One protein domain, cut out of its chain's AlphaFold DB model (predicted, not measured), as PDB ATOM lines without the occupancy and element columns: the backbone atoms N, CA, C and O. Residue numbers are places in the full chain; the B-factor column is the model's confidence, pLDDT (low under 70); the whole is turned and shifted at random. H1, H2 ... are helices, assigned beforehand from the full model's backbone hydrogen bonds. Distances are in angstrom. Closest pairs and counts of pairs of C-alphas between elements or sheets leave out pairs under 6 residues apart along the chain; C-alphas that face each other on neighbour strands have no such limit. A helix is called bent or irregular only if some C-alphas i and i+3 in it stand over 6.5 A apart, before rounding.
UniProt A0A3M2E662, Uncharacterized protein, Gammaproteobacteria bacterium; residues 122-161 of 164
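AT A GLANCE: This is residues 122 to 161 of the 164 residues of an uncharacterized protein of Gammaproteobacteria bacterium (UniProt A0A3M2E662). One long, single helix, H2, makes the shaft of a thin rod, with a short helix, H1, turned aside at its first end like the foot of an L, and another short helix, H3, carrying the line onward past its far end. No helix packs on another, and there is no core. The printed part has 40 residues with three named helices, in the order H1, H2, H3, and no named strand; the class is all helix. The whole is extended, with a radius of gyration of the C-alphas of 17.1 A, and the C-alphas span 54 by 17 by 6 A along their three main axes.

HOW THE PARTS SIT: H1, residues 122 to 127, comes first, and a tight link of 2 residues, Val 128 and Pro 129, joins it to H2, residues 130 to 152. H1 and H2 are apart, with no C-alpha of the one within 8 A of the other. A second tight link of 2 residues, Leu 153 and Ser 154, joins H2 to H3, residues 155 to 159. H2 and H3 meet only through their link. H1 and H3 are apart. Every O i to N i+4 pair in H2 and H3 is within hydrogen-bond range, while in H1 1 of 2 such pairs is, beside 2 of 3 O i to N i+3 pairs.

IN THESE COORDINATES: H1 begins at Ala 122, whose C-alpha is at (-2.777, 44.182, -5.365), and ends at His 127, 9.1 A away from C-alpha to C-alpha. H2 is the longest helix, with 23 residues; it runs from C-alpha 130 at (1.311, 52.109, -16.459) to C-alpha 152 at (32.521, 41.034, -17.252), a length of 33.1 A. Along it x rises from 1.311 to 32.521. H3 has 5 residues and measures 6.1 A from the C-alpha of Leu 155 to that of Met 159, which is at (42.346, 37.888, -8.492). No helix is bent or irregular.

THE WHOLE: The outline is a rod, and the two C-alphas farthest apart, those of His 127 and Gly 161, are 53.7 A apart. The first and last printed C-alphas, those of Ala 122 and Gly 161, are 50.6 A apart. Residues 126 to 132, of which 130 to 132 belong to H2, stand free, and so do residues 134 to 161, of which 134 to 152 belong to H2 and 155 to 159 to H3. The printed part has no cut, and no link is long. The mean pLDDT of the printed part is 82.0; it is 90 for H2 and 59 for H3, and residues 152 to 161 are under 70.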
ATOM      1  N   ALA A 122      -1.591  44.223  -4.514       78.19
ATOM      2  CA  ALA A 122      -2.777  44.182  -5.365       78.19
ATOM      3  C   ALA A 122      -3.427  45.564  -5.562       78.19
ATOM      4  O   ALA A 122      -3.958  45.852  -6.636       78.19
ATOM      5  N   TRP A 123      -3.381  46.436  -4.548       82.94
ATOM      6  CA  TRP A 123      -3.882  47.807  -4.653       82.94
ATOM      7  C   TRP A 123      -3.016  48.648  -5.595       82.94
ATOM      8  O   TRP A 123      -3.550  49.376  -6.437       82.94
ATOM      9  N   LEU A 124      -1.692  48.484  -5.495       82.81
ATOM     10  CA  LEU A 124      -0.709  49.223  -6.287       82.81
ATOM     11  C   LEU A 124      -0.878  48.964  -7.789       82.81
ATOM     12  O   LEU A 124      -0.858  49.900  -8.583       82.81
ATOM     13  N   TRP A 125      -1.131  47.712  -8.180       81.94
ATOM     14  CA  TRP A 125      -1.361  47.353  -9.583       81.94
ATOM     15  C   TRP A 125      -2.593  48.049 -10.176       81.94
ATOM     16  O   TRP A 125      -2.582  48.453 -11.335       81.94
ATOM     17  N   LYS A 126      -3.661  48.213  -9.385       81.75
ATOM     18  CA  LYS A 126      -4.917  48.818  -9.855       81.75
ATOM     19  C   LYS A 126      -4.884  50.345  -9.916       81.75
ATOM     20  O   LYS A 126      -5.581  50.915 -10.746       81.75
ATOM     21  N   HIS A 127      -4.125  50.999  -9.035       86.94
ATOM     22  CA  HIS A 127      -4.170  52.461  -8.879       86.94
ATOM     23  C   HIS A 127      -2.967  53.197  -9.470       86.94
ATOM     24  O   HIS A 127      -3.047  54.406  -9.690       86.94
ATOM     25  N   VAL A 128      -1.857  52.508  -9.740       87.31
ATOM     26  CA  VAL A 128      -0.673  53.149 -10.318       87.31
ATOM     27  C   VAL A 128      -0.734  53.084 -11.847       87.31
ATOM     28  O   VAL A 128      -0.787  51.989 -12.408       87.31
ATOM     29  N   PRO A 129      -0.693  54.229 -12.555       86.44
ATOM     30  CA  PRO A 129      -0.758  54.236 -14.010       86.44
ATOM     31  C   PRO A 129       0.492  53.608 -14.641       86.44
ATOM     32  O   PRO A 129       1.609  53.767 -14.142       86.44
ATOM     33  N   ALA A 130       0.305  52.944 -15.788       87.69
ATOM     34  CA  ALA A 130       1.311  52.109 -16.459       87.69
ATOM     35  C   ALA A 130       2.657  52.809 -16.732       87.69
ATOM     36  O   ALA A 130       3.703  52.162 -16.730       87.69
ATOM     37  N   ARG A 131       2.656  54.138 -16.892       88.31
ATOM     38  CA  ARG A 131       3.876  54.945 -17.065       88.31
ATOM     39  C   ARG A 131       4.886  54.777 -15.924       88.31
ATOM     40  O   ARG A 131       6.086  54.740 -16.175       88.31
ATOM     41  N   PHE A 132       4.419  54.636 -14.682       92.50
ATOM     42  CA  PHE A 132       5.316  54.456 -13.538       92.50
ATOM     43  C   PHE A 132       5.890  53.038 -13.487       92.50
ATOM     44  O   PHE A 132       7.055  52.871 -13.140       92.50
ATOM     45  N   TRP A 133       5.123  52.033 -13.914       91.12
ATOM     46  CA  TRP A 133       5.615  50.660 -14.056       91.12
ATOM     47  C   TRP A 133       6.682  50.544 -15.145       91.12
ATOM     48  O   TRP A 133       7.720  49.930 -14.912       91.12
ATOM     49  N   ALA A 134       6.477  51.194 -16.293       93.62
ATOM     50  CA  ALA A 134       7.476  51.246 -17.357       93.62
ATOM     51  C   ALA A 134       8.789  51.885 -16.872       93.62
ATOM     52  O   ALA A 134       9.867  51.346 -17.121       93.62
ATOM     53  N   SER A 135       8.703  52.982 -16.109       93.69
ATOM     54  CA  SER A 135       9.881  53.613 -15.502       93.69
ATOM     55  C   SER A 135      10.578  52.698 -14.492       93.69
ATOM     56  O   SER A 135      11.802  52.600 -14.511       93.69
ATOM     57  N   ALA A 136       9.829  52.020 -13.617       93.69
ATOM     58  CA  ALA A 136      10.394  51.126 -12.607       93.69
ATOM     59  C   ALA A 136      11.115  49.925 -13.242       93.69
ATOM     60  O   ALA A 136      12.242  49.608 -12.863       93.69
ATOM     61  N   ILE A 137      10.496  49.303 -14.250       95.69
ATOM     62  CA  ILE A 137      11.102  48.209 -15.016       95.69
ATOM     63  C   ILE A 137      12.349  48.703 -15.756       95.69
ATOM     64  O   ILE A 137      13.370  48.021 -15.739       95.69
ATOM     65  N   GLY A 138      12.302  49.898 -16.352       96.62
ATOM     66  CA  GLY A 138      13.449  50.497 -17.035       96.62
ATOM     67  C   GLY A 138      14.648  50.708 -16.110       96.62
ATOM     68  O   GLY A 138      15.762  50.324 -16.456       96.62
ATOM     69  N   ILE A 139      14.420  51.247 -14.907       96.69
ATOM     70  CA  ILE A 139      15.474  51.431 -13.897       96.69
ATOM     71  C   ILE A 139      16.051  50.078 -13.467       96.69
ATOM     72  O   ILE A 139      17.270  49.917 -13.407       96.69
ATOM     73  N   LEU A 140      15.191  49.091 -13.208       96.62
ATOM     74  CA  LEU A 140      15.617  47.759 -12.782       96.62
ATOM     75  C   LEU A 140      16.444  47.058 -13.869       96.62
ATOM     76  O   LEU A 140      17.484  46.469 -13.577       96.62
ATOM     77  N   PHE A 141      16.034  47.182 -15.131       96.62
ATOM     78  CA  PHE A 141      16.762  46.636 -16.272       96.62
ATOM     79  C   PHE A 141      18.107  47.338 -16.497       96.62
ATOM     80  O   PHE A 141      19.113  46.674 -16.747       96.62
ATOM     81  N   ALA A 142      18.153  48.666 -16.362       96.44
ATOM     82  CA  ALA A 142      19.394  49.430 -16.462       96.44
ATOM     83  C   ALA A 142      20.400  49.012 -15.377       96.44
ATOM     84  O   ALA A 142      21.562  48.750 -15.685       96.44
ATOM     85  N   ALA A 143      19.945  48.874 -14.127       95.75
ATOM     86  CA  ALA A 143      20.773  48.401 -13.021       95.75
ATOM     87  C   ALA A 143      21.277  46.966 -13.247       95.75
ATOM     88  O   ALA A 143      22.448  46.671 -13.010       95.75
ATOM     89  N   PHE A 144      20.421  46.082 -13.766       95.00
ATOM     90  CA  PHE A 144      20.798  44.710 -14.099       95.00
ATOM     91  C   PHE A 144      21.866  44.651 -15.204       95.00
ATOM     92  O   PHE A 144      22.860  43.940 -15.066       95.00
ATOM     93  N   MET A 145      21.710  45.442 -16.269       94.19
ATOM     94  CA  MET A 145      22.691  45.518 -17.358       94.19
ATOM     95  C   MET A 145      24.034  46.084 -16.895       94.19
ATOM     96  O   MET A 145      25.081  45.547 -17.261       94.19
ATOM     97  N   LEU A 146      24.012  47.116 -16.048       93.00
ATOM     98  CA  LEU A 146      25.212  47.635 -15.390       93.00
ATOM     99  C   LEU A 146      25.908  46.546 -14.562       93.00
ATOM    100  O   LEU A 146      27.121  46.383 -14.668       93.00
ATOM    101  N   GLY A 147      25.149  45.745 -13.809       88.75
ATOM    102  CA  GLY A 147      25.677  44.608 -13.051       88.75
ATOM    103  C   GLY A 147      26.322  43.528 -13.929       88.75
ATOM    104  O   GLY A 147      27.410  43.048 -13.613       88.75
ATOM    105  N   ILE A 148      25.706  43.171 -15.064       87.88
ATOM    106  CA  ILE A 148      26.291  42.212 -16.023       87.88
ATOM    107  C   ILE A 148      27.610  42.740 -16.589       87.88
ATOM    108  O   ILE A 148      28.575  41.984 -16.701       87.88
ATOM    109  N   GLN A 149      27.674  44.024 -16.946       82.31
ATOM    110  CA  GLN A 149      28.913  44.620 -17.450       82.31
ATOM    111  C   GLN A 149      29.998  44.673 -16.372       82.31
ATOM    112  O   GLN A 149      31.142  44.318 -16.649       82.31
ATOM    113  N   ALA A 150      29.634  45.011 -15.132       79.75
ATOM    114  CA  ALA A 150      30.543  44.967 -13.990       79.75
ATOM    115  C   ALA A 150      31.088  43.552 -13.717       79.75
ATOM    116  O   ALA A 150      32.251  43.406 -13.364       79.75
ATOM    117  N   SER A 151      30.287  42.506 -13.950       72.81
ATOM    118  CA  SER A 151      30.712  41.101 -13.830       72.81
ATOM    119  C   SER A 151      31.659  40.648 -14.955       72.81
ATOM    120  O   SER A 151      32.471  39.742 -14.769       72.81
ATOM    121  N   ARG A 152      31.594  41.289 -16.132       65.69
ATOM    122  CA  ARG A 152      32.521  41.034 -17.252       65.69
ATOM    123  C   ARG A 152      33.849  41.780 -17.130       65.69
ATOM    124  O   ARG A 152      34.815  41.378 -17.780       65.69
ATOM    125  N   LEU A 153      33.907  42.846 -16.332       59.91
ATOM    126  CA  LEU A 153      35.165  43.491 -15.971       59.91
ATOM    127  C   LEU A 153      35.982  42.516 -15.116       59.91
ATOM    128  O   LEU A 153      35.465  41.864 -14.215       59.91
ATOM    129  N   SER A 154      37.253  42.364 -15.474       55.06
ATOM    130  CA  SER A 154      38.151  41.246 -15.172       55.06
ATOM    131  C   SER A 154      38.557  41.042 -13.699       55.06
ATOM    132  O   SER A 154      39.678  40.616 -13.443       55.06
ATOM    133  N   LEU A 155      37.656  41.231 -12.729       58.22
ATOM    134  CA  LEU A 155      37.898  40.962 -11.303       58.22
ATOM    135  C   LEU A 155      38.335  39.511 -11.037       58.22
ATOM    136  O   LEU A 155      39.130  39.261 -10.137       58.22
ATOM    137  N   ILE A 156      37.884  38.555 -11.854       56.16
ATOM    138  CA  ILE A 156      38.331  37.153 -11.768       56.16
ATOM    139  C   ILE A 156      39.694  36.950 -12.455       56.16
ATOM    140  O   ILE A 156      40.468  36.106 -12.019       56.16
ATOM    141  N   LYS A 157      40.042  37.734 -13.486       56.44
ATOM    142  CA  LYS A 157      41.335  37.595 -14.182       56.44
ATOM    143  C   LYS A 157      42.490  38.216 -13.382       56.44
ATOM    144  O   LYS A 157      43.589  37.675 -13.418       56.44
ATOM    145  N   GLU A 158      42.222  39.277 -12.615       64.75
ATOM    146  CA  GLU A 158      43.196  39.895 -11.701       64.75
ATOM    147  C   GLU A 158      43.319  39.169 -10.351       64.75
ATOM    148  O   GLU A 158      44.433  39.025  -9.860       64.75
ATOM    149  N   MET A 159      42.236  38.633  -9.763       60.38
ATOM    150  CA  MET A 159      42.346  37.888  -8.492       60.38
ATOM    151  C   MET A 159      42.884  36.453  -8.632       60.38
ATOM    152  O   MET A 159      43.385  35.912  -7.649       60.38
ATOM    153  N   PHE A 160      42.819  35.829  -9.819       67.44
ATOM    154  CA  PHE A 160      43.339  34.467 -10.053       67.44
ATOM    155  C   PHE A 160      44.663  34.401 -10.833       67.44
ATOM    156  O   PHE A 160      45.111  33.305 -11.162       67.44
ATOM    157  N   GLY A 161      45.311  35.535 -11.123       59.91
ATOM    158  CA  GLY A 161      46.692  35.556 -11.629       59.91
ATOM    159  C   GLY A 161      46.951  34.778 -12.930       59.91
ATOM    160  O   GLY A 161      48.080  34.366 -13.175       59.91
TER     161      GLY A 161